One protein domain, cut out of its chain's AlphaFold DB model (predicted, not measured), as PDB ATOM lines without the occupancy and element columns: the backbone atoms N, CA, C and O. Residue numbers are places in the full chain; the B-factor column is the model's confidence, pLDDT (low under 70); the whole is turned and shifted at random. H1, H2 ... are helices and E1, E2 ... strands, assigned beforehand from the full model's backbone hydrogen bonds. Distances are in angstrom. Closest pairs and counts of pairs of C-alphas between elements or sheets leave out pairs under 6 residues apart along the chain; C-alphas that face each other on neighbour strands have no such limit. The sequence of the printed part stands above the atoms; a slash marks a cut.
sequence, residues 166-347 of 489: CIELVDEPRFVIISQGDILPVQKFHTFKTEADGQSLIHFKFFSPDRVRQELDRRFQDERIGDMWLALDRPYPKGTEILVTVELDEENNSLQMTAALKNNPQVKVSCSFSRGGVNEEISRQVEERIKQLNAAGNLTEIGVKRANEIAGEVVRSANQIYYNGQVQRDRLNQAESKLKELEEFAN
ATOM      1  N   CYS A 166       1.623  39.463 -23.113       91.56
ATOM      2  CA  CYS A 166       2.968  39.947 -23.380       91.56
ATOM      3  C   CYS A 166       4.013  39.162 -22.592       91.56
ATOM      4  O   CYS A 166       3.746  38.682 -21.487       91.56
ATOM      5  N   ILE A 167       5.224  39.115 -23.139       91.94
ATOM      6  CA  ILE A 167       6.437  38.685 -22.446       91.94
ATOM      7  C   ILE A 167       7.387  39.879 -22.267       91.94
ATOM      8  O   ILE A 167       7.424  40.783 -23.104       91.94
ATOM      9  N   GLU A 168       8.127  39.903 -21.160       92.12
ATOM     10  CA  GLU A 168       9.229  40.849 -20.944       92.12
ATOM     11  C   GLU A 168      10.512  40.339 -21.607       92.12
ATOM     12  O   GLU A 168      10.984  39.247 -21.287       92.12
ATOM     13  N   LEU A 169      11.073  41.144 -22.509       93.12
ATOM     14  CA  LEU A 169      12.408  40.967 -23.069       93.12
ATOM     15  C   LEU A 169      13.321  42.098 -22.580       93.12
ATOM     16  O   LEU A 169      12.865  43.148 -22.123       93.12
ATOM     17  N   VAL A 170      14.625  41.881 -22.700       90.25
ATOM     18  CA  VAL A 170      15.676  42.828 -22.301       90.25
ATOM     19  C   VAL A 170      15.688  44.045 -23.226       90.25
ATOM     20  O   VAL A 170      15.896  45.172 -22.783       90.25
ATOM     21  N   ASP A 171      15.449  43.810 -24.514       90.25
ATOM     22  CA  ASP A 171      15.377  44.809 -25.581       90.25
ATOM     23  C   ASP A 171      13.957  45.360 -25.801       90.25
ATOM     24  O   ASP A 171      13.801  46.481 -26.287       90.25
ATOM     25  N   GLU A 172      12.923  44.613 -25.409       88.81
ATOM     26  CA  GLU A 172      11.519  45.005 -25.545       88.81
ATOM     27  C   GLU A 172      10.710  44.625 -24.285       88.81
ATOM     28  O   GLU A 172      10.269  43.482 -24.142       88.81
ATOM     29  N   PRO A 173      10.440  45.574 -23.365       84.81
ATOM     30  CA  PRO A 173       9.800  45.271 -22.077       84.81
ATOM     31  C   PRO A 173       8.406  44.621 -22.168       84.81
ATOM     32  O   PRO A 173       7.920  44.032 -21.194       84.81
ATOM     33  N   ARG A 174       7.723  44.775 -23.311       87.75
ATOM     34  CA  ARG A 174       6.363  44.281 -23.567       87.75
ATOM     35  C   ARG A 174       6.207  43.818 -25.014       87.75
ATOM     36  O   ARG A 174       5.525  44.469 -25.800       87.75
ATOM     37  N   PHE A 175       6.789  42.671 -25.339       92.38
ATOM     38  CA  PHE A 175       6.555  42.034 -26.631       92.38
ATOM     39  C   PHE A 175       5.229  41.257 -26.606       92.38
ATOM     40  O   PHE A 175       5.031  40.386 -25.755       92.38
ATOM     41  N   VAL A 176       4.311  41.571 -27.524       91.81
ATOM     42  CA  VAL A 176       2.987  40.929 -27.609       91.81
ATOM     43  C   VAL A 176       3.122  39.534 -28.226       91.81
ATOM     44  O   VAL A 176       3.464  39.395 -29.399       91.81
ATOM     45  N   ILE A 177       2.819  38.496 -27.443       93.00
ATOM     46  CA  ILE A 177       2.892  37.092 -27.876       93.00
ATOM     47  C   ILE A 177       1.552  36.560 -28.400       93.00
ATOM     48  O   ILE A 177       1.553  35.731 -29.311       93.00
ATOM     49  N   ILE A 178       0.432  37.061 -27.869       92.06
ATOM     50  CA  ILE A 178      -0.939  36.847 -28.360       92.06
ATOM     51  C   ILE A 178      -1.653  38.198 -28.313       92.06
ATOM     52  O   ILE A 178      -1.555  38.916 -27.317       92.06
ATOM     53  N   SER A 179      -2.351  38.539 -29.389       90.25
ATOM     54  CA  SER A 179      -3.009  39.830 -29.562       90.25
ATOM     55  C   SER A 179      -4.488  39.728 -29.210       90.25
ATOM     56  O   SER A 179      -5.149  38.734 -29.521       90.25
ATOM     57  N   GLN A 180      -5.032  40.782 -28.606       86.06
ATOM     58  CA  GLN A 180      -6.475  40.948 -28.502       86.06
ATOM     59  C   GLN A 180      -7.106  40.838 -29.901       86.06
ATOM     60  O   GLN A 180      -6.654  41.489 -30.840       86.06
ATOM     61  N   GLY A 181      -8.159  40.030 -30.030       83.44
ATOM     62  CA  GLY A 181      -8.845  39.784 -31.300       83.44
ATOM     63  C   GLY A 181      -8.393  38.530 -32.055       83.44
ATOM     64  O   GLY A 181      -9.112  38.116 -32.961       83.44
ATOM     65  N   ASP A 182      -7.282  37.882 -31.674       87.75
ATOM     66  CA  ASP A 182      -6.902  36.585 -32.259       87.75
ATOM     67  C   ASP A 182      -8.052  35.570 -32.094       87.75
ATOM     68  O   ASP A 182      -8.679  35.509 -31.036       87.75
ATOM     69  N   ILE A 183      -8.344  34.776 -33.128       86.44
ATOM     70  CA  ILE A 183      -9.425  33.778 -33.095       86.44
ATOM     71  C   ILE A 183      -8.986  32.576 -32.253       86.44
ATOM     72  O   ILE A 183      -7.892  32.051 -32.450       86.44
ATOM     73  N   LEU A 184      -9.841  32.141 -31.325       85.38
ATOM     74  CA  LEU A 184      -9.626  30.951 -30.508       85.38
ATOM     75  C   LEU A 184     -10.102  29.676 -31.229       85.38
ATOM     76  O   LEU A 184     -11.127  29.722 -31.912       85.38
ATOM     77  N   PRO A 185      -9.409  28.536 -31.036       88.06
ATOM     78  CA  PRO A 185      -8.142  28.393 -30.312       88.06
ATOM     79  C   PRO A 185      -6.971  29.011 -31.094       88.06
ATOM     80  O   PRO A 185      -6.915  28.915 -32.319       88.06
ATOM     81  N   VAL A 186      -6.018  29.623 -30.385       89.31
ATOM     82  CA  VAL A 186      -4.836  30.245 -31.003       89.31
ATOM     83  C   VAL A 186      -3.557  29.568 -30.530       89.31
ATOM     84  O   VAL A 186      -3.358  29.333 -29.338       89.31
ATOM     85  N   GLN A 187      -2.662  29.303 -31.480       92.44
ATOM     86  CA  GLN A 187      -1.301  28.845 -31.232       92.44
ATOM     87  C   GLN A 187      -0.328  29.763 -31.975       92.44
ATOM     88  O   GLN A 187      -0.428  29.931 -33.193       92.44
ATOM     89  N   LYS A 188       0.615  30.366 -31.250       94.19
ATOM     90  CA  LYS A 188       1.670  31.222 -31.815       94.19
ATOM     91  C   LYS A 188       3.052  30.698 -31.436       94.19
ATOM     92  O   LYS A 188       3.258  30.172 -30.343       94.19
ATOM     93  N   PHE A 189       3.998  30.870 -32.355       95.81
ATOM     94  CA  PHE A 189       5.392  30.467 -32.197       95.81
ATOM     95  C   PHE A 189       6.282  31.699 -32.267       95.81
ATOM     96  O   PHE A 189       6.244  32.441 -33.248       95.81
ATOM     97  N   HIS A 190       7.117  31.877 -31.252       96.31
ATOM     98  CA  HIS A 190       8.088  32.961 -31.173       96.31
ATOM     99  C   HIS A 190       9.474  32.369 -30.962       96.31
ATOM    100  O   HIS A 190       9.639  31.416 -30.207       96.31
ATOM    101  N   THR A 191      10.479  32.902 -31.648       97.00
ATOM    102  CA  THR A 191      11.879  32.558 -31.376       97.00
ATOM    103  C   THR A 191      12.513  33.747 -30.678       97.00
ATOM    104  O   THR A 191      12.461  34.846 -31.215       97.00
ATOM    105  N   PHE A 192      13.088  33.507 -29.505       97.44
ATOM    106  CA  PHE A 192      13.879  34.474 -28.747       97.44
ATOM    107  C   PHE A 192      15.316  33.975 -28.616       97.44
ATOM    108  O   PHE A 192      15.631  32.851 -29.016       97.44
ATOM    109  N   LYS A 193      16.197  34.793 -28.045       97.25
ATOM    110  CA  LYS A 193      17.628  34.505 -27.932       97.25
ATOM    111  C   LYS A 193      18.180  34.814 -26.550       97.25
ATOM    112  O   LYS A 193      17.763  35.783 -25.918       97.25
ATOM    113  N   THR A 194      19.167  34.031 -26.119       95.69
ATOM    114  CA  THR A 194      19.970  34.326 -24.920       95.69
ATOM    115  C   THR A 194      20.646  35.696 -25.034       95.69
ATOM    116  O   THR A 194      21.129  36.080 -26.104       95.69
ATOM    117  N   GLU A 195      20.679  36.444 -23.932       93.81
ATOM    118  CA  GLU A 195      21.170  37.825 -23.884       93.81
ATOM    119  C   GLU A 195      22.695  37.930 -23.715       93.81
ATOM    120  O   GLU A 195      23.296  38.908 -24.176       93.81
ATOM    121  N   ALA A 196      23.329  36.923 -23.100       90.69
ATOM    122  CA  ALA A 196      24.745  36.944 -22.731       90.69
ATOM    123  C   ALA A 196      25.448  35.591 -22.928       90.69
ATOM    124  O   ALA A 196      24.814  34.536 -23.009       90.69
ATOM    125  N   ASP A 197      26.779  35.636 -23.002       87.81
ATOM    126  CA  ASP A 197      27.620  34.446 -23.080       87.81
ATOM    127  C   ASP A 197      27.657  33.697 -21.748       87.81
ATOM    128  O   ASP A 197      27.693  34.290 -20.672       87.81
ATOM    129  N   GLY A 198      27.649  32.366 -21.820       86.19
ATOM    130  CA  GLY A 198      27.634  31.511 -20.637       86.19
ATOM    131  C   GLY A 198      26.278  31.458 -19.925       86.19
ATOM    132  O   GLY A 198      26.193  30.907 -18.827       86.19
ATOM    133  N   GLN A 199      25.214  31.986 -20.534       93.56
ATOM    134  CA  GLN A 199      23.872  31.955 -19.967       93.56
ATOM    135  C   GLN A 199      23.366  30.513 -19.850       93.56
ATOM    136  O   GLN A 199      23.420  29.728 -20.798       93.56
ATOM    137  N   SER A 200      22.864  30.166 -18.668       93.62
ATOM    138  CA  SER A 200      22.342  28.831 -18.340       93.62
ATOM    139  C   SER A 200      20.953  28.866 -17.706       93.62
ATOM    140  O   SER A 200      20.363  27.817 -17.461       93.62
ATOM    141  N   LEU A 201      20.432  30.059 -17.426       95.94
ATOM    142  CA  LEU A 201      19.113  30.283 -16.853       95.94
ATOM    143  C   LEU A 201      18.344  31.252 -17.740       95.94
ATOM    144  O   LEU A 201      18.920  32.175 -18.317       95.94
ATOM    145  N   ILE A 202      17.041  31.031 -17.851       96.00
ATOM    146  CA  ILE A 202      16.136  31.914 -18.574       96.00
ATOM    147  C   ILE A 202      14.889  32.127 -17.725       96.00
ATOM    148  O   ILE A 202      14.241  31.157 -17.324       96.00
ATOM    149  N   HIS A 203      14.554  33.387 -17.478       94.44
ATOM    150  CA  HIS A 203      13.364  33.805 -16.749       94.44
ATOM    151  C   HIS A 203      12.360  34.439 -17.706       94.44
ATOM    152  O   HIS A 203      12.570  35.536 -18.215       94.44
ATOM    153  N   PHE A 204      11.249  33.752 -17.940       92.81
ATOM    154  CA  PHE A 204      10.154  34.259 -18.754       92.81
ATOM    155  C   PHE A 204       9.123  34.912 -17.835       92.81
ATOM    156  O   PHE A 204       8.560  34.239 -16.972       92.81
ATOM    157  N   LYS A 205       8.851  36.205 -18.020       89.94
ATOM    158  CA  LYS A 205       7.848  36.942 -17.236       89.94
ATOM    159  C   LYS A 205       6.685  37.353 -18.126       89.94
ATOM    160  O   LYS A 205       6.903  37.969 -19.171       89.94
ATOM    161  N   PHE A 206       5.464  37.057 -17.688       88.19
ATOM    162  CA  PHE A 206       4.255  37.224 -18.490       88.19
ATOM    163  C   PHE A 206       3.307  38.252 -17.895       88.19
ATOM    164  O   PHE A 206       3.070  38.291 -16.684       88.19
ATOM    165  N   PHE A 207       2.724  39.065 -18.768       87.19
ATOM    166  CA  PHE A 207       1.897  40.204 -18.386       87.19
ATOM    167  C   PHE A 207       0.666  40.308 -19.278       87.19
ATOM    168  O   PHE A 207       0.749  40.037 -20.475       87.19
ATOM    169  N   SER A 208      -0.465  40.736 -18.711       85.19
ATOM    170  CA  SER A 208      -1.608  41.204 -19.503       85.19
ATOM    171  C   SER A 208      -1.884  42.663 -19.152       85.19
ATOM    172  O   SER A 208      -2.193  42.964 -17.992       85.19
ATOM    173  N   PRO A 209      -1.769  43.589 -20.114       73.88
ATOM    174  CA  PRO A 209      -2.131  44.975 -19.884       73.88
ATOM    175  C   PRO A 209      -3.652  45.117 -19.704       73.88
ATOM    176  O   PRO A 209      -4.444  44.738 -20.568       73.88
ATOM    177  N   ASP A 210      -4.083  45.717 -18.592       67.69
ATOM    178  CA  ASP A 210      -5.486  46.097 -18.376       67.69
ATOM    179  C   ASP A 210      -5.734  47.537 -18.841       67.69
ATOM    180  O   ASP A 210      -5.811  48.474 -18.041       67.69
ATOM    181  N   ARG A 211      -5.872  47.719 -20.159       62.00
ATOM    182  CA  ARG A 211      -6.134  49.041 -20.757       62.00
ATOM    183  C   ARG A 211      -7.429  49.678 -20.223       62.00
ATOM    184  O   ARG A 211      -7.508  50.894 -20.077       62.00
ATOM    185  N   VAL A 212      -8.428  48.870 -19.851       52.91
ATOM    186  CA  VAL A 212      -9.730  49.353 -19.354       52.91
ATOM    187  C   VAL A 212      -9.609  49.950 -17.948       52.91
ATOM    188  O   VAL A 212     -10.138  51.037 -17.697       52.91
ATOM    189  N   ARG A 213      -8.893  49.293 -17.026       51.03
ATOM    190  CA  ARG A 213      -8.600  49.858 -15.693       51.03
ATOM    191  C   ARG A 213      -7.648  51.047 -15.757       51.03
ATOM    192  O   ARG A 213      -7.814  51.980 -14.971       51.03
ATOM    193  N   GLN A 214      -6.697  51.042 -16.691       51.59
ATOM    194  CA  GLN A 214      -5.790  52.175 -16.902       51.59
ATOM    195  C   GLN A 214      -6.568  53.464 -17.217       51.59
ATOM    196  O   GLN A 214      -6.278  54.508 -16.634       51.59
ATOM    197  N   GLU A 215      -7.607  53.388 -18.056       53.31
ATOM    198  CA  GLU A 215      -8.453  54.541 -18.396       53.31
ATOM    199  C   GLU A 215      -9.422  54.954 -17.273       53.31
ATOM    200  O   GLU A 215      -9.657  56.148 -17.073       53.31
ATOM    201  N   LEU A 216      -9.987  53.990 -16.535       50.91
ATOM    202  CA  LEU A 216     -10.985  54.246 -15.485       50.91
ATOM    203  C   LEU A 216     -10.375  54.765 -14.173       50.91
ATOM    204  O   LEU A 216     -10.901  55.721 -13.602       50.91
ATOM    205  N   ASP A 217      -9.263  54.178 -13.720       48.91
ATOM    206  CA  ASP A 217      -8.675  54.454 -12.400       48.91
ATOM    207  C   ASP A 217      -7.358  55.253 -12.473       48.91
ATOM    208  O   ASP A 217      -6.783  55.584 -11.434       48.91
ATOM    209  N   ARG A 218      -6.863  55.570 -13.686       46.28
ATOM    210  CA  ARG A 218      -5.551  56.211 -13.943       46.28
ATOM    211  C   ARG A 218      -4.378  55.498 -13.261       46.28
ATOM    212  O   ARG A 218      -3.394  56.128 -12.874       46.28
ATOM    213  N   ARG A 219      -4.480  54.181 -13.081       43.50
ATOM    214  CA  ARG A 219      -3.422  53.343 -12.507       43.50
ATOM    215  C   ARG A 219      -2.769  52.527 -13.614       43.50
ATOM    216  O   ARG A 219      -3.408  51.661 -14.201       43.50
ATOM    217  N   PHE A 220      -1.487  52.782 -13.859       47.44
ATOM    218  CA  PHE A 220      -0.630  51.913 -14.662       47.44
ATOM    219  C   PHE A 220      -0.263  50.691 -13.819       47.44
ATOM    220  O   PHE A 220       0.718  50.708 -13.081       47.44
ATOM    221  N   GLN A 221      -1.099  49.659 -13.849       54.31
ATOM    222  CA  GLN A 221      -0.746  48.360 -13.287       54.31
ATOM    223  C   GLN A 221      -0.845  47.328 -14.403       54.31
ATOM    224  O   GLN A 221      -1.940  46.910 -14.770       54.31
ATOM    225  N   ASP A 222       0.304  46.959 -14.963       62.19
ATOM    226  CA  ASP A 222       0.419  45.712 -15.709       62.19
ATOM    227  C   ASP A 222       0.227  44.569 -14.711       62.19
ATOM    228  O   ASP A 222       0.957  44.472 -13.722       62.19
ATOM    229  N   GLU A 223      -0.771  43.715 -14.932       68.19
ATOM    230  CA  GLU A 223      -0.961  42.537 -14.090       68.19
ATOM    231  C   GLU A 223       0.044  41.469 -14.548       68.19
ATOM    232  O   GLU A 223      -0.049  40.965 -15.674       68.19
ATOM    233  N   ARG A 224       1.031  41.139 -13.699       79.31
ATOM    234  CA  ARG A 224       1.881  39.952 -13.899       79.31
ATOM    235  C   ARG A 224       0.963  38.736 -13.798       79.31
ATOM    236  O   ARG A 224       0.371  38.499 -12.748       79.31
ATOM    237  N   ILE A 225       0.812  38.012 -14.902       80.00
ATOM    238  CA  ILE A 225      -0.042  36.815 -14.977       80.00
ATOM    239  C   ILE A 225       0.688  35.624 -14.355       80.00
ATOM    240  O   ILE A 225       0.063  34.744 -13.773       80.00
ATOM    241  N   GLY A 226       2.013  35.622 -14.479       82.69
ATOM    242  CA  GLY A 226       2.895  34.622 -13.911       82.69
ATOM    243  C   GLY A 226       4.276  34.697 -14.540       82.69
ATOM    244  O   GLY A 226       4.612  35.635 -15.271       82.69
ATOM    245  N   ASP A 227       5.087  33.703 -14.233       86.94
ATOM    246  CA  ASP A 227       6.427  33.537 -14.762       86.94
ATOM    247  C   ASP A 227       6.805  32.060 -14.878       86.94
ATOM    248  O   ASP A 227       6.095  31.160 -14.429       86.94
ATOM    249  N   MET A 228       7.915  31.813 -15.556       89.81
ATOM    250  CA  MET A 228       8.447  30.480 -15.791       89.81
ATOM    251  C   MET A 228       9.966  30.557 -15.845       89.81
ATOM    252  O   MET A 228      10.525  31.520 -16.369       89.81
ATOM    253  N   TRP A 229      10.638  29.524 -15.347       93.25
ATOM    254  CA  TRP A 229      12.091  29.415 -15.405       93.25
ATOM    255  C   TRP A 229      12.517  28.195 -16.219       93.25
ATOM    256  O   TRP A 229      12.020  27.086 -16.014       93.25
ATOM    257  N   LEU A 230      13.483  28.387 -17.114       94.62
ATOM    258  CA  LEU A 230      14.172  27.310 -17.817       94.62
ATOM    259  C   LEU A 230      15.633  27.287 -17.380       94.62
ATOM    260  O   LEU A 230      16.357  28.265 -17.551       94.62
ATOM    261  N   ALA A 231      16.068  26.148 -16.852       95.38
ATOM    262  CA  ALA A 231      17.477  25.861 -16.648       95.38
ATOM    263  C   ALA A 231      18.001  25.053 -17.835       95.38
ATOM    264  O   ALA A 231      17.500  23.963 -18.121       95.38
ATOM    265  N   LEU A 232      19.010  25.589 -18.512       94.06
ATOM    266  CA  LEU A 232      19.686  24.924 -19.616       94.06
ATOM    267  C   LEU A 232      20.566  23.777 -19.093       94.06
ATOM    268  O   LEU A 232      20.924  23.711 -17.913       94.06
ATOM    269  N   ASP A 233      20.893  22.842 -19.981       91.88
ATOM    270  CA  ASP A 233      21.721  21.669 -19.675       91.88
ATOM    271  C   ASP A 233      23.210  22.011 -19.519       91.88
ATOM    272  O   ASP A 233      23.958  21.284 -18.868       91.88
ATOM    273  N   ARG A 234      23.638  23.137 -20.092       92.31
ATOM    274  CA  ARG A 234      24.989  23.697 -20.003       92.31
ATOM    275  C   ARG A 234      24.956  25.206 -20.276       92.31
ATOM    276  O   ARG A 234      23.930  25.704 -20.733       92.31
ATOM    277  N   PRO A 235      26.053  25.938 -20.032       90.69
ATOM    278  CA  PRO A 235      26.183  27.326 -20.470       90.69
ATOM    279  C   PRO A 235      26.137  27.435 -22.002       90.69
ATOM    280  O   PRO A 235      26.833  26.685 -22.692       90.69
ATOM    281  N   TYR A 236      25.349  28.372 -22.529       93.62
ATOM    282  CA  TYR A 236      25.252  28.666 -23.964       93.62
ATOM    283  C   TYR A 236      25.783  30.068 -24.289       93.62
ATOM    284  O   TYR A 236      25.738  30.952 -23.432       93.62
ATOM    285  N   PRO A 237      26.292  30.295 -25.514       92.88
ATOM    286  CA  PRO A 237      26.690  31.627 -25.953       92.88
ATOM    287  C   PRO A 237      25.470  32.536 -26.142       92.88
ATOM    288  O   PRO A 237      24.337  32.060 -26.310       92.88
ATOM    289  N   LYS A 238      25.717  33.843 -26.184       93.88
ATOM    290  CA  LYS A 238      24.734  34.855 -26.571       93.88
ATOM    291  C   LYS A 238      24.152  34.541 -27.950       93.88
ATOM    292  O   LYS A 238      24.860  34.089 -28.849       93.88
ATOM    293  N   GLY A 239      22.864  34.822 -28.147       94.88
ATOM    294  CA  GLY A 239      22.201  34.609 -29.435       94.88
ATOM    295  C   GLY A 239      21.680  33.186 -29.656       94.88
ATOM    296  O   GLY A 239      21.166  32.894 -30.735       94.88
ATOM    297  N   THR A 240      21.792  32.299 -28.665       96.94
ATOM    298  CA  THR A 240      21.266  30.932 -28.750       96.94
ATOM    299  C   THR A 240      19.740  30.958 -28.775       96.94
ATOM    300  O   THR A 240      19.117  31.553 -27.899       96.94
ATOM    301  N   GLU A 241      19.142  30.306 -29.773       97.50
ATOM    302  CA  GLU A 241      17.707  30.392 -30.055       97.50
ATOM    303  C   GLU A 241      16.843  29.498 -29.147       97.50
ATOM    304  O   GLU A 241      17.063  28.288 -29.018       97.50
ATOM    305  N   ILE A 242      15.790  30.096 -28.594       97.00
ATOM    306  CA  ILE A 242      14.774  29.479 -27.745       97.00
ATOM    307  C   ILE A 242      13.425  29.614 -28.447       97.00
ATOM    308  O   ILE A 242      12.972  30.721 -28.730       97.00
ATOM    309  N   LEU A 243      12.783  28.486 -28.732       97.12
ATOM    310  CA  LEU A 243      11.439  28.443 -29.291       97.12
ATOM    311  C   LEU A 243      10.419  28.507 -28.156       97.12
ATOM    312  O   LEU A 243      10.420  27.652 -27.271       97.12
ATOM    313  N   VAL A 244       9.537  29.494 -28.205       96.31
ATOM    314  CA  VAL A 244       8.415  29.660 -27.286       96.31
ATOM    315  C   VAL A 244       7.116  29.448 -28.050       96.31
ATOM    316  O   VAL A 244       6.778  30.210 -28.954       96.31
ATOM    317  N   THR A 245       6.389  28.408 -27.665       95.00
ATOM    318  CA  THR A 245       5.040  28.109 -28.140       95.00
ATOM    319  C   THR A 245       4.042  28.589 -27.101       95.00
ATOM    320  O   THR A 245       4.172  28.280 -25.913       95.00
ATOM    321  N   VAL A 246       3.054  29.349 -27.555       92.50
ATOM    322  CA  VAL A 246       1.999  29.917 -26.719       92.50
ATOM    323  C   VAL A 246       0.670  29.445 -27.272       92.50
ATOM    324  O   VAL A 246       0.371  29.674 -28.443       92.50
ATOM    325  N   GLU A 247      -0.106  28.782 -26.428       90.75
ATOM    326  CA  GLU A 247      -1.402  28.212 -26.766       90.75
ATOM    327  C   GLU A 247      -2.453  28.781 -25.820       90.75
ATOM    328  O   GLU A 247      -2.271  28.809 -24.599       90.75
ATOM    329  N   LEU A 248      -3.555  29.247 -26.391       87.19
ATOM    330  CA  LEU A 248      -4.722  29.666 -25.637       87.19
ATOM    331  C   LEU A 248      -5.949  28.990 -26.238       87.19
ATOM    332  O   LEU A 248      -6.261  29.161 -27.418       87.19
ATOM    333  N   ASP A 249      -6.618  28.216 -25.393       75.19
ATOM    334  CA  ASP A 249      -7.779  27.408 -25.739       75.19
ATOM    335  C   ASP A 249      -8.981  27.785 -24.861       75.19
ATOM    336  O   ASP A 249      -8.855  28.126 -23.678       75.19
ATOM    337  N   GLU A 250     -10.153  27.744 -25.479       66.00
ATOM    338  CA  GLU A 250     -11.434  28.137 -24.921       66.00
ATOM    339  C   GLU A 250     -11.998  27.108 -23.930       66.00
ATOM    340  O   GLU A 250     -12.671  27.502 -22.974       66.00
ATOM    341  N   GLU A 251     -11.700  25.816 -24.100       62.53
ATOM    342  CA  GLU A 251     -12.187  24.768 -23.189       62.53
ATOM    343  C   GLU A 251     -11.528  24.861 -21.809       62.53
ATOM    344  O   GLU A 251     -12.185  24.722 -20.774       62.53
ATOM    345  N   ASN A 252     -10.224  25.142 -21.791       52.81
ATOM    346  CA  ASN A 252      -9.410  25.114 -20.578       52.81
ATOM    347  C   ASN A 252      -9.225  26.494 -19.934       52.81
ATOM    348  O   ASN A 252      -8.738  26.574 -18.805       52.81
ATOM    349  N   ASN A 253      -9.572  27.574 -20.651       59.88
ATOM    350  CA  ASN A 253      -9.415  28.974 -20.235       59.88
ATOM    351  C   ASN A 253      -8.032  29.271 -19.610       59.88
ATOM    352  O   ASN A 253      -7.907  30.096 -18.701       59.88
ATOM    353  N   SER A 254      -7.000  28.548 -20.056       73.06
ATOM    354  CA  SER A 254      -5.646  28.595 -19.509       73.06
ATOM    355  C   SER A 254      -4.652  28.864 -20.628       73.06
ATOM    356  O   SER A 254      -4.693  28.239 -21.686       73.06
ATOM    357  N   LEU A 255      -3.771  29.832 -20.387       81.88
ATOM    358  CA  LEU A 255      -2.640  30.115 -21.256       81.88
ATOM    359  C   LEU A 255      -1.574  29.047 -20.993       81.88
ATOM    360  O   LEU A 255      -0.984  29.024 -19.908       81.88
ATOM    361  N   GLN A 256      -1.357  28.174 -21.973       87.69
ATOM    362  CA  GLN A 256      -0.288  27.183 -21.956       87.69
ATOM    363  C   GLN A 256       0.935  27.754 -22.654       87.69
ATOM    364  O   GLN A 256       0.867  28.284 -23.764       87.69
ATOM    365  N   MET A 257       2.077  27.630 -21.997       89.00
ATOM    366  CA  MET A 257       3.339  28.115 -22.519       89.00
ATOM    367  C   MET A 257       4.391  27.037 -22.456       89.00
ATOM    368  O   MET A 257       4.611  26.444 -21.407       89.00
ATOM    369  N   THR A 258       5.063  26.815 -23.579       93.12
ATOM    370  CA  THR A 258       6.177  25.878 -23.680       93.12
ATOM    371  C   THR A 258       7.380  26.594 -24.256       93.12
ATOM    372  O   THR A 258       7.311  27.129 -25.358       93.12
ATOM    373  N   ALA A 259       8.493  26.581 -23.532       95.19
ATOM    374  CA  ALA A 259       9.776  27.046 -24.034       95.19
ATOM    375  C   ALA A 259      10.707  25.850 -24.227       95.19
ATOM    376  O   ALA A 259      10.851  25.024 -23.326       95.19
ATOM    377  N   ALA A 260      11.349  25.765 -25.386       96.69
ATOM    378  CA  ALA A 260      12.301  24.719 -25.717       96.69
ATOM    379  C   ALA A 260      13.532  25.307 -26.404       96.69
ATOM    380  O   ALA A 260      13.441  26.205 -27.243       96.69
ATOM    381  N   LEU A 261      14.696  24.766 -26.077       96.12
ATOM    382  CA  LEU A 261      15.927  25.096 -26.774       96.12
ATOM    383  C   LEU A 261      15.861  24.557 -28.213       96.12
ATOM    384  O   LEU A 261      15.652  23.362 -28.432       96.12
ATOM    385  N   LYS A 262      16.038  25.421 -29.218       93.31
ATOM    386  CA  LYS A 262      15.746  25.060 -30.619       93.31
ATOM    387  C   LYS A 262      16.691  23.994 -31.183       93.31
ATOM    388  O   LYS A 262      16.267  23.154 -31.970       93.31
ATOM    389  N   ASN A 263      17.961  24.003 -30.769       92.12
ATOM    390  CA  ASN A 263      18.960  23.009 -31.182       92.12
ATOM    391  C   ASN A 263      18.939  21.721 -30.331       92.12
ATOM    392  O   ASN A 263      19.543  20.728 -30.731       92.12
ATOM    393  N   ASN A 264      18.242  21.713 -29.189       93.38
ATOM    394  CA  ASN A 264      18.039  20.533 -28.351       93.38
ATOM    395  C   ASN A 264      16.659  20.586 -27.662       93.38
ATOM    396  O   ASN A 264      16.567  20.947 -26.485       93.38
ATOM    397  N   PRO A 265      15.581  20.175 -28.357       91.75
ATOM    398  CA  PRO A 265      14.210  20.268 -27.841       91.75
ATOM    399  C   PRO A 265      13.913  19.426 -26.586       91.75
ATOM    400  O   PRO A 265      12.821  19.534 -26.028       91.75
ATOM    401  N   GLN A 266      14.849  18.575 -26.144       91.50
ATOM    402  CA  GLN A 266      14.744  17.859 -24.866       91.50
ATOM    403  C   GLN A 266      14.878  18.810 -23.671       91.50
ATOM    404  O   GLN A 266      14.303  18.558 -22.613       91.50
ATOM    405  N   VAL A 267      15.606  19.919 -23.840       93.25
ATOM    406  CA  VAL A 267      15.698  20.994 -22.849       93.25
ATOM    407  C   VAL A 267      14.487  21.898 -23.034       93.25
ATOM    408  O   VAL A 267      14.498  22.829 -23.843       93.25
ATOM    409  N   LYS A 268      13.413  21.583 -22.309       93.75
ATOM    410  CA  LYS A 268      12.156  22.325 -22.361       93.75
ATOM    411  C   LYS A 268      11.503  22.458 -20.994       93.75
ATOM    412  O   LYS A 268      11.739  21.657 -20.091       93.75
ATOM    413  N   VAL A 269      10.633  23.448 -20.883       91.12
ATOM    414  CA  VAL A 269       9.737  23.658 -19.748       91.12
ATOM    415  C   VAL A 269       8.364  24.038 -20.287       91.12
ATOM    416  O   VAL A 269       8.264  24.715 -21.312       91.12
ATOM    417  N   SER A 270       7.319  23.592 -19.597       87.94
ATOM    418  CA  SER A 270       5.945  23.980 -19.889       87.94
ATOM    419  C   SER A 270       5.270  24.461 -18.612       87.94
ATOM    420  O   SER A 270       5.490  23.889 -17.544       87.94
ATOM    421  N   CYS A 271       4.457  25.505 -18.719       80.75
ATOM    422  CA  CYS A 271       3.709  26.079 -17.611       80.75
ATOM    423  C   CYS A 271       2.285  26.435 -18.053       80.75
ATOM    424  O   CYS A 271       2.061  26.868 -19.184       80.75
ATOM    425  N   SER A 272       1.349  26.268 -17.121       77.25
ATOM    426  CA  SER A 272      -0.046  26.677 -17.219       77.25
ATOM    427  C   SER A 272      -0.302  27.743 -16.165       77.25
ATOM    428  O   SER A 272      -0.135  27.473 -14.973       77.25
ATOM    429  N   PHE A 273      -0.753  28.931 -16.557       71.69
ATOM    430  CA  PHE A 273      -1.042  29.990 -15.589       71.69
ATOM    431  C   PHE A 273      -2.428  29.805 -14.960       71.69
ATOM    432  O   PHE A 273      -3.431  30.309 -15.462       71.69
ATOM    433  N   SER A 274      -2.485  29.093 -13.831       56.44
ATOM    434  CA  SER A 274      -3.614  29.112 -12.893       56.44
ATOM    435  C   SER A 274      -3.142  29.757 -11.587       56.44
ATOM    436  O   SER A 274      -2.330  29.167 -10.880       56.44
ATOM    437  N   ARG A 275      -3.600  30.983 -11.308       44.34
ATOM    438  CA  ARG A 275      -3.131  31.867 -10.217       44.34
ATOM    439  C   ARG A 275      -2.840  31.139  -8.885       44.34
ATOM    440  O   ARG A 275      -3.736  30.472  -8.365       44.34
ATOM    441  N   GLY A 276      -1.673  31.394  -8.275       48.53
ATOM    442  CA  GLY A 276      -1.435  31.214  -6.831       48.53
ATOM    443  C   GLY A 276      -0.821  29.879  -6.385       48.53
ATOM    444  O   GLY A 276      -1.185  29.367  -5.325       48.53
ATOM    445  N   GLY A 277       0.081  29.293  -7.177       58.19
ATOM    446  CA  GLY A 277       0.747  28.019  -6.856       58.19
ATOM    447  C   GLY A 277       2.035  28.151  -6.026       58.19
ATOM    448  O   GLY A 277       2.706  29.177  -6.052       58.19
ATOM    449  N   VAL A 278       2.442  27.067  -5.349       59.22
ATOM    450  CA  VAL A 278       3.690  26.981  -4.542       59.22
ATOM    451  C   VAL A 278       4.953  27.292  -5.372       59.22
ATOM    452  O   VAL A 278       5.945  27.787  -4.842       59.22
ATOM    453  N   ASN A 279       4.898  27.069  -6.690       69.19
ATOM    454  CA  ASN A 279       5.991  27.362  -7.621       69.19
ATOM    455  C   ASN A 279       6.317  28.861  -7.742       69.19
ATOM    456  O   ASN A 279       7.469  29.201  -8.018       69.19
ATOM    457  N   GLU A 280       5.337  29.750  -7.542       76.25
ATOM    458  CA  GLU A 280       5.542  31.201  -7.665       76.25
ATOM    459  C   GLU A 280       6.490  31.717  -6.572       76.25
ATOM    460  O   GLU A 280       7.354  32.549  -6.841       76.25
ATOM    461  N   GLU A 281       6.395  31.176  -5.355       82.31
ATOM    462  CA  GLU A 281       7.223  31.614  -4.228       82.31
ATOM    463  C   GLU A 281       8.692  31.198  -4.393       82.31
ATOM    464  O   GLU A 281       9.587  32.023  -4.215       82.31
ATOM    465  N   ILE A 282       8.956  29.955  -4.815       84.81
ATOM    466  CA  ILE A 282      10.323  29.495  -5.118       84.81
ATOM    467  C   ILE A 282      10.910  30.304  -6.282       84.81
ATOM    468  O   ILE A 282      12.055  30.746  -6.208       84.81
ATOM    469  N   SER A 283      10.120  30.551  -7.331       85.94
ATOM    470  CA  SER A 283      10.547  31.346  -8.492       85.94
ATOM    471  C   SER A 283      10.902  32.781  -8.101       85.94
ATOM    472  O   SER A 283      11.932  33.303  -8.534       85.94
ATOM    473  N   ARG A 284      10.094  33.400  -7.229       88.44
ATOM    474  CA  ARG A 284      10.350  34.731  -6.670       88.44
ATOM    475  C   ARG A 284      11.643  34.765  -5.861       88.44
ATOM    476  O   ARG A 284      12.452  35.666  -6.062       88.44
ATOM    477  N   GLN A 285      11.865  33.784  -4.987       90.25
ATOM    478  CA  GLN A 285      13.084  33.726  -4.177       90.25
ATOM    479  C   GLN A 285      14.334  33.539  -5.046       90.25
ATOM    480  O   GLN A 285      15.325  34.230  -4.825       90.25
ATOM    481  N   VAL A 286      14.292  32.688  -6.078       92.12
ATOM    482  CA  VAL A 286      15.401  32.554  -7.046       92.12
ATOM    483  C   VAL A 286      15.687  33.886  -7.746       92.12
ATOM    484  O   VAL A 286      16.848  34.298  -7.811       92.12
ATOM    485  N   GLU A 287      14.650  34.592  -8.216       91.44
ATOM    486  CA  GLU A 287      14.785  35.922  -8.831       91.44
ATOM    487  C   GLU A 287      15.465  36.914  -7.872       91.44
ATOM    488  O   GLU A 287      16.394  37.628  -8.259       91.44
ATOM    489  N   GLU A 288      15.027  36.951  -6.613       90.25
ATOM    490  CA  GLU A 288      15.571  37.834  -5.578       90.25
ATOM    491  C   GLU A 288      17.033  37.513  -5.252       90.25
ATOM    492  O   GLU A 288      17.847  38.437  -5.171       90.25
ATOM    493  N   ARG A 289      17.406  36.230  -5.133       89.19
ATOM    494  CA  ARG A 289      18.800  35.832  -4.859       89.19
ATOM    495  C   ARG A 289      19.733  36.153  -6.016       89.19
ATOM    496  O   ARG A 289      20.819  36.674  -5.782       89.19
ATOM    497  N   ILE A 290      19.311  35.914  -7.257       90.00
ATOM    498  CA  ILE A 290      20.105  36.282  -8.438       90.00
ATOM    499  C   ILE A 290      20.282  37.804  -8.513       90.00
ATOM    500  O   ILE A 290      21.391  38.282  -8.754       90.00
ATOM    501  N   LYS A 291      19.224  38.582  -8.247       87.44
ATOM    502  CA  LYS A 291      19.325  40.049  -8.178       87.44
ATOM    503  C   LYS A 291      20.282  40.508  -7.084       87.44
ATOM    504  O   LYS A 291      21.065  41.416  -7.337       87.44
ATOM    505  N   GLN A 292      20.233  39.893  -5.905       82.50
ATOM    506  CA  GLN A 292      21.140  40.194  -4.797       82.50
ATOM    507  C   GLN A 292      22.602  39.939  -5.193       82.50
ATOM    508  O   GLN A 292      23.435  40.827  -5.040       82.50
ATOM    509  N   LEU A 293      22.890  38.769  -5.770       81.75
ATOM    510  CA  LEU A 293      24.220  38.393  -6.256       81.75
ATOM    511  C   LEU A 293      24.756  39.360  -7.323       81.75
ATOM    512  O   LEU A 293      25.904  39.794  -7.252       81.75
ATOM    513  N   ASN A 294      23.914  39.729  -8.290       82.75
ATOM    514  CA  ASN A 294      24.283  40.683  -9.334       82.75
ATOM    515  C   ASN A 294      24.486  42.101  -8.771       82.75
ATOM    516  O   ASN A 294      25.417  42.786  -9.182       82.75
ATOM    517  N   ALA A 295      23.652  42.540  -7.822       75.69
ATOM    518  CA  ALA A 295      23.761  43.858  -7.194       75.69
ATOM    519  C   ALA A 295      24.997  43.994  -6.291       75.69
ATOM    520  O   ALA A 295      25.551  45.086  -6.191       75.69
ATOM    521  N   ALA A 296      25.440  42.903  -5.656       70.19
ATOM    522  CA  ALA A 296      26.673  42.877  -4.875       70.19
ATOM    523  C   ALA A 296      27.922  43.079  -5.751       70.19
ATOM    524  O   ALA A 296      28.928  43.587  -5.266       70.19
ATOM    525  N   GLY A 297      27.870  42.693  -7.033       63.78
ATOM    526  CA  GLY A 297      28.939  42.941  -8.007       63.78
ATOM    527  C   GLY A 297      30.241  42.165  -7.761       63.78
ATOM    528  O   GLY A 297      31.225  42.402  -8.447       63.78
ATOM    529  N   ASN A 298      30.267  41.222  -6.817       63.56
ATOM    530  CA  ASN A 298      31.495  40.540  -6.383       63.56
ATOM    531  C   ASN A 298      31.736  39.183  -7.071       63.56
ATOM    532  O   ASN A 298      32.686  38.469  -6.744       63.56
ATOM    533  N   LEU A 299      30.865  38.782  -8.001       66.25
ATOM    534  CA  LEU A 299      30.944  37.470  -8.635       66.25
ATOM    535  C   LEU A 299      32.076  37.390  -9.666       66.25
ATOM    536  O   LEU A 299      32.143  38.163 -10.618       66.25
ATOM    537  N   THR A 300      32.932  36.381  -9.510       67.69
ATOM    538  CA  THR A 300      33.876  35.940 -10.550       67.69
ATOM    539  C   THR A 300      33.173  35.029 -11.561       67.69
ATOM    540  O   THR A 300      32.093  34.513 -11.285       67.69
ATOM    541  N   GLU A 301      33.800  34.731 -12.704       65.56
ATOM    542  CA  GLU A 301      33.259  33.768 -13.684       65.56
ATOM    543  C   GLU A 301      32.960  32.385 -13.070       65.56
ATOM    544  O   GLU A 301      31.941  31.758 -13.365       65.56
ATOM    545  N   ILE A 302      33.823  31.918 -12.160       66.31
ATOM    546  CA  ILE A 302      33.621  30.660 -11.423       66.31
ATOM    547  C   ILE A 302      32.434  30.793 -10.459       66.31
ATOM    548  O   ILE A 302      31.631  29.866 -10.339       66.31
ATOM    549  N   GLY A 303      32.304  31.949  -9.801       70.06
ATOM    550  CA  GLY A 303      31.170  32.274  -8.938       70.06
ATOM    551  C   GLY A 303      29.844  32.263  -9.695       70.06
ATOM    552  O   GLY A 303      28.903  31.611  -9.250       70.06
ATOM    553  N   VAL A 304      29.794  32.886 -10.877       78.06
ATOM    554  CA  VAL A 304      28.629  32.846 -11.777       78.06
ATOM    555  C   VAL A 304      28.280  31.416 -12.145       78.06
ATOM    556  O   VAL A 304      27.126  31.019 -12.015       78.06
ATOM    557  N   LYS A 305      29.267  30.619 -12.570       80.00
ATOM    558  CA  LYS A 305      29.037  29.222 -12.951       80.00
ATOM    559  C   LYS A 305      28.438  28.415 -11.797       80.00
ATOM    560  O   LYS A 305      27.451  27.716 -11.999       80.00
ATOM    561  N   ARG A 306      28.983  28.560 -10.586       81.25
ATOM    562  CA  ARG A 306      28.477  27.874  -9.392       81.25
ATOM    563  C   ARG A 306      27.068  28.333  -9.013       81.25
ATOM    564  O   ARG A 306      26.214  27.496  -8.741       81.25
ATOM    565  N   ALA A 307      26.811  29.639  -9.023       87.25
ATOM    566  CA  ALA A 307      25.484  30.187  -8.747       87.25
ATOM    567  C   ALA A 307      24.444  29.654  -9.743       87.25
ATOM    568  O   ALA A 307      23.365  29.216  -9.348       87.25
ATOM    569  N   ASN A 308      24.807  29.623 -11.024       89.62
ATOM    570  CA  ASN A 308      24.001  29.078 -12.106       89.62
ATOM    571  C   ASN A 308      23.717  27.580 -11.953       89.62
ATOM    572  O   ASN A 308      22.601  27.140 -12.228       89.62
ATOM    573  N   GLU A 309      24.700  26.794 -11.515       89.62
ATOM    574  CA  GLU A 309      24.527  25.367 -11.228       89.62
ATOM    575  C   GLU A 309      23.504  25.154 -10.102       89.62
ATOM    576  O   GLU A 309      22.528  24.425 -10.301       89.62
ATOM    577  N   ILE A 310      23.668  25.849  -8.968       90.81
ATOM    578  CA  ILE A 310      22.764  25.742  -7.811       90.81
ATOM    579  C   ILE A 310      21.352  26.209  -8.192       90.81
ATOM    580  O   ILE A 310      20.386  25.462  -8.029       90.81
ATOM    581  N   ALA A 311      21.217  27.412  -8.756       93.44
ATOM    582  CA  ALA A 311      19.926  27.959  -9.173       93.44
ATOM    583  C   ALA A 311      19.260  27.096 -10.259       93.44
ATOM    584  O   ALA A 311      18.047  26.891 -10.233       93.44
ATOM    585  N   GLY A 312      20.041  26.508 -11.170       93.38
ATOM    586  CA  GLY A 312      19.539  25.570 -12.170       93.38
ATOM    587  C   GLY A 312      18.951  24.300 -11.558       93.38
ATOM    588  O   GLY A 312      17.941  23.794 -12.049       93.38
ATOM    589  N   GLU A 313      19.528  23.785 -10.471       93.50
ATOM    590  CA  GLU A 313      18.963  22.656  -9.722       93.50
ATOM    591  C   GLU A 313      17.675  23.022  -8.979       93.50
ATOM    592  O   GLU A 313      16.739  22.213  -8.973       93.50
ATOM    593  N   VAL A 314      17.588  24.237  -8.424       93.88
ATOM    594  CA  VAL A 314      16.340  24.761  -7.842       93.88
ATOM    595  C   VAL A 314      15.247  24.793  -8.904       93.88
ATOM    596  O   VAL A 314      14.195  24.190  -8.709       93.88
ATOM    597  N   VAL A 315      15.519  25.416 -10.055       92.31
ATOM    598  CA  VAL A 315      14.566  25.548 -11.169       92.31
ATOM    599  C   VAL A 315      14.128  24.182 -11.699       92.31
ATOM    600  O   VAL A 315      12.933  23.936 -11.852       92.31
ATOM    601  N   ARG A 316      15.065  23.253 -11.942       92.00
ATOM    602  CA  ARG A 316      14.731  21.893 -12.409       92.00
ATOM    603  C   ARG A 316      13.830  21.151 -11.425       92.00
ATOM    604  O   ARG A 316      12.895  20.483 -11.858       92.00
ATOM    605  N   SER A 317      14.099  21.280 -10.128       91.38
ATOM    606  CA  SER A 317      13.289  20.654  -9.079       91.38
ATOM    607  C   SER A 317      11.911  21.316  -8.978       91.38
ATOM    608  O   SER A 317      10.902  20.613  -8.938       91.38
ATOM    609  N   ALA A 318      11.854  22.651  -9.038       89.00
ATOM    610  CA  ALA A 318      10.620  23.434  -8.993       89.00
ATOM    611  C   ALA A 318       9.671  23.108 -10.157       89.00
ATOM    612  O   ALA A 318       8.472  22.897  -9.957       89.00
ATOM    613  N   ASN A 319      10.219  22.950 -11.365       88.19
ATOM    614  CA  ASN A 319       9.461  22.567 -12.561       88.19
ATOM    615  C   ASN A 319       8.844  21.157 -12.469       88.19
ATOM    616  O   ASN A 319       7.986  20.817 -13.278       88.19
ATOM    617  N   GLN A 320       9.261  20.334 -11.501       87.44
ATOM    618  CA  GLN A 320       8.775  18.964 -11.291       87.44
ATOM    619  C   GLN A 320       7.915  18.812 -10.024       87.44
ATOM    620  O   GLN A 320       7.501  17.698  -9.704       87.44
ATOM    621  N   ILE A 321       7.624  19.903  -9.300       85.69
ATOM    622  CA  ILE A 321       6.802  19.868  -8.077       85.69
ATOM    623  C   ILE A 321       5.382  19.396  -8.378       85.69
ATOM    624  O   ILE A 321       4.798  18.675  -7.576       85.69
ATOM    625  N   TYR A 322       4.816  19.774  -9.522       80.00
ATOM    626  CA  TYR A 322       3.479  19.352  -9.915       80.00
ATOM    627  C   TYR A 322       3.563  18.305 -11.018       80.00
ATOM    628  O   TYR A 322       4.088  18.559 -12.098       80.00
ATOM    629  N   TYR A 323       2.992  17.133 -10.755       75.44
ATOM    630  CA  TYR A 323       2.819  16.082 -11.752       75.44
ATOM    631  C   TYR A 323       1.399  15.529 -11.640       75.44
ATOM    632  O   TYR A 323       0.962  15.164 -10.547       75.44
ATOM    633  N   ASN A 324       0.650  15.524 -12.747       73.56
ATOM    634  CA  ASN A 324      -0.767  15.132 -12.792       73.56
ATOM    635  C   ASN A 324      -1.645  15.824 -11.723       73.56
ATOM    636  O   ASN A 324      -2.500  15.194 -11.102       73.56
ATOM    637  N   GLY A 325      -1.403  17.115 -11.466       72.25
ATOM    638  CA  GLY A 325      -2.153  17.902 -10.479       72.25
ATOM    639  C   GLY A 325      -1.836  17.581  -9.011       72.25
ATOM    640  O   GLY A 325      -2.472  18.138  -8.119       72.25
ATOM    641  N   GLN A 326      -0.856  16.712  -8.739       79.81
ATOM    642  CA  GLN A 326      -0.419  16.365  -7.387       79.81
ATOM    643  C   GLN A 326       0.973  16.915  -7.083       79.81
ATOM    644  O   GLN A 326       1.876  16.868  -7.923       79.81
ATOM    645  N   VAL A 327       1.141  17.388  -5.846       84.62
ATOM    646  CA  VAL A 327       2.416  17.895  -5.329       84.62
ATOM    647  C   VAL A 327       3.354  16.731  -5.009       84.62
ATOM    648  O   VAL A 327       3.067  15.900  -4.144       84.62
ATOM    649  N   GLN A 328       4.504  16.716  -5.670       88.50
ATOM    650  CA  GLN A 328       5.618  15.805  -5.447       88.50
ATOM    651  C   GLN A 328       6.484  16.356  -4.307       88.50
ATOM    652  O   GLN A 328       7.266  17.296  -4.475       88.50
ATOM    653  N   ARG A 329       6.293  15.814  -3.098       88.88
ATOM    654  CA  ARG A 329       6.949  16.318  -1.874       88.88
ATOM    655  C   ARG A 329       8.469  16.172  -1.897       88.88
ATOM    656  O   ARG A 329       9.167  17.007  -1.342       88.88
ATOM    657  N   ASP A 330       8.977  15.123  -2.528       91.12
ATOM    658  CA  ASP A 330      10.407  14.903  -2.749       91.12
ATOM    659  C   ASP A 330      11.029  16.032  -3.584       91.12
ATOM    660  O   ASP A 330      12.072  16.568  -3.208       91.12
ATOM    661  N   ARG A 331      10.353  16.451  -4.662       90.69
ATOM    662  CA  ARG A 331      10.790  17.559  -5.525       90.69
ATOM    663  C   ARG A 331      10.706  18.905  -4.832       90.69
ATOM    664  O   ARG A 331      11.633  19.701  -4.964       90.69
ATOM    665  N   LEU A 332       9.651  19.127  -4.048       89.38
ATOM    666  CA  LEU A 332       9.523  20.321  -3.216       89.38
ATOM    667  C   LEU A 332      10.686  20.422  -2.217       89.38
ATOM    668  O   LEU A 332      11.400  21.419  -2.213       89.38
ATOM    669  N   ASN A 333      10.945  19.357  -1.454       91.50
ATOM    670  CA  ASN A 333      12.038  19.325  -0.479       91.50
ATOM    671  C   ASN A 333      13.413  19.518  -1.143       91.50
ATOM    672  O   ASN A 333      14.289  20.180  -0.587       91.50
ATOM    673  N   GLN A 334      13.621  18.942  -2.334       92.56
ATOM    674  CA  GLN A 334      14.853  19.124  -3.101       92.56
ATOM    675  C   GLN A 334      15.029  20.584  -3.540       92.56
ATOM    676  O   GLN A 334      16.117  21.139  -3.373       92.56
ATOM    677  N   ALA A 335      13.966  21.207  -4.058       91.56
ATOM    678  CA  ALA A 335      13.974  22.610  -4.458       91.56
ATOM    679  C   ALA A 335      14.277  23.524  -3.263       91.56
ATOM    680  O   ALA A 335      15.165  24.363  -3.361       91.56
ATOM    681  N   GLU A 336      13.618  23.314  -2.120       91.88
ATOM    682  CA  GLU A 336      13.845  24.082  -0.887       91.88
ATOM    683  C   GLU A 336      15.269  23.907  -0.341       91.88
ATOM    684  O   GLU A 336      15.923  24.881   0.035       91.88
ATOM    685  N   SER A 337      15.801  22.679  -0.343       92.62
ATOM    686  CA  SER A 337      17.177  22.420   0.095       92.62
ATOM    687  C   SER A 337      18.202  23.132  -0.785       92.62
ATOM    688  O   SER A 337      19.195  23.647  -0.271       92.62
ATOM    689  N   LYS A 338      17.988  23.138  -2.103       92.25
ATOM    690  CA  LYS A 338      18.884  23.802  -3.056       92.25
ATOM    691  C   LYS A 338      18.725  25.311  -3.045       92.25
ATOM    692  O   LYS A 338      19.708  26.027  -3.212       92.25
ATOM    693  N   LEU A 339      17.519  25.794  -2.770       91.44
ATOM    694  CA  LEU A 339      17.266  27.209  -2.569       91.44
ATOM    695  C   LEU A 339      18.044  27.700  -1.355       91.44
ATOM    696  O   LEU A 339      18.775  28.670  -1.475       91.44
ATOM    697  N   LYS A 340      18.017  26.961  -0.243       89.31
ATOM    698  CA  LYS A 340      18.843  27.269   0.928       89.31
ATOM    699  C   LYS A 340      20.346  27.273   0.621       89.31
ATOM    700  O   LYS A 340      21.068  28.116   1.139       89.31
ATOM    701  N   GLU A 341      20.834  26.366  -0.228       87.44
ATOM    702  CA  GLU A 341      22.231  26.391  -0.695       87.44
ATOM    703  C   GLU A 341      22.542  27.678  -1.483       87.44
ATOM    704  O   GLU A 341      23.587  28.294  -1.271       87.44
ATOM    705  N   LEU A 342      21.616  28.125  -2.341       88.31
ATOM    706  CA  LEU A 342      21.731  29.395  -3.062       88.31
ATOM    707  C   LEU A 342      21.689  30.597  -2.110       88.31
ATOM    708  O   LEU A 342      22.419  31.560  -2.320       88.31
ATOM    709  N   GLU A 343      20.868  30.545  -1.060       84.56
ATOM    710  CA  GLU A 343      20.810  31.577  -0.018       84.56
ATOM    711  C   GLU A 343      22.112  31.671   0.773       84.56
ATOM    712  O   GLU A 343      22.607  32.770   1.005       84.56
ATOM    713  N   GLU A 344      22.682  30.529   1.168       81.06
ATOM    714  CA  GLU A 344      23.987  30.480   1.830       81.06
ATOM    715  C   GLU A 344      25.087  31.032   0.911       81.06
ATOM    716  O   GLU A 344      25.968  31.746   1.384       81.06
ATOM    717  N   PHE A 345      25.018  30.757  -0.396       77.69
ATOM    718  CA  PHE A 345      25.944  31.310  -1.387       77.69
ATOM    719  C   PHE A 345      25.756  32.820  -1.610       77.69
ATOM    720  O   PHE A 345      26.734  33.528  -1.814       77.69
ATOM    721  N   ALA A 346      24.521  33.323  -1.559       71.88
ATOM    722  CA  ALA A 346      24.201  34.742  -1.739       71.88
ATOM    723  C   ALA A 346      24.442  35.603  -0.487       71.88
ATOM    724  O   ALA A 346      24.238  36.818  -0.531       71.88
ATOM    725  N   ASN A 347      24.831  35.002   0.639       72.19
ATOM    726  CA  ASN A 347      25.036  35.726   1.884       72.19
ATOM    727  C   ASN A 347      26.477  36.257   1.996       72.19
ATOM    728  O   ASN A 347      27.377  35.555   2.464       72.19
TER     729      ASN A 347
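AT A GLANCE: This is residues 166 to 347 of the 489 residues of the protein "Molecular chaperone Hsp70" of Arthrospira sp. O9.13F (UniProt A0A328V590). Two sheets lie face to face as a sandwich, a twisted sheet of four strands, E2 E5 E6 E7, and the pair E3 E4; on the other side of E3 and E4, helices H2 and H3 pack on them. H4 packs on H2 and H3 to complete an up-and-down bundle of three helices, and the small helix H1 lies at the far tip of E3 and E4. The printed part has 182 residues with seven named strands and four named helices, in the order E1 E2 E3 H1 E4 E5 E6 E7 H2 H3 H4; both sheets are antiparallel and the class is mixed. It is compact, with a radius of gyration of the C-alphas of 17.2 A and spans of 48 by 39 by 37 A.

IN THESE COORDINATES: E1 is residues 175 to 178, beginning at C-alpha 175 (6.555, 42.034, -26.631). E2 is residues 186 to 194, 25.9 A long, and E3 residues 199 to 209, 29.1 A. H1 is residues 211 to 217. E4, residues 222 to 236, spans 31.2 A and bends by 100 degrees at residue 233. E5 is residues 241 to 249, 26.0 A, E6 residues 254 to 261, 23.0 A, and E7 residues 264 to 272, 22.1 A, with a bend of 56 degrees at residue 267. H2 is residues 278 to 296, 27.9 A, H3 residues 301 to 318, 25.3 A, and H4 residues 329 to 345, 24.2 A, ending at C-alpha 345 (25.944, 31.310, -1.387).

HOW THE PARTS SIT: In the larger sheet E2 pairs with E5, with N 190 and O 244 2.9 A apart. E5, E6 and E7 form a meander, each strand the antiparallel neighbour of the one before, with N 245 and O 258 at 2.8 A and N 259 and O 269 at 2.9 A. E3 and E4 are antiparallel, with N 204 and O 228 at 2.8 A. Between the sheets, the closest C-alphas of E4 and E7 are those of Leu 230 and Val 269, 6.1 A. E1 pairs with no named strand. The closest C-alphas of E4 and H3 are those of Ala 231 and Gly 312, 4.9 A. H3 and H4 touch at Val 314 and Ala 335, 4.7 A between C-alphas, at a shallow tilt of 21 degrees, opposite ways. H2 touches H3 with residues 279 to 286 alone, at a shallow tilt of 8 degrees, opposite ways; the closest C-alphas are those of Asn 279 and Ala 318, 6.2 A. H1, H3 and H4 have every O i to N i+4 pair within hydrogen-bond range, H2 14 of 15.

THE WHOLE: The C-alphas farthest apart, those of Leu 216 and Ile 302, are 50.6 A apart. The printed part has no cut and no long link. Its mean pLDDT is 83.4, with residues 210 to 223, 250 to 253, 274 to 279 and 297 to 302 under 70.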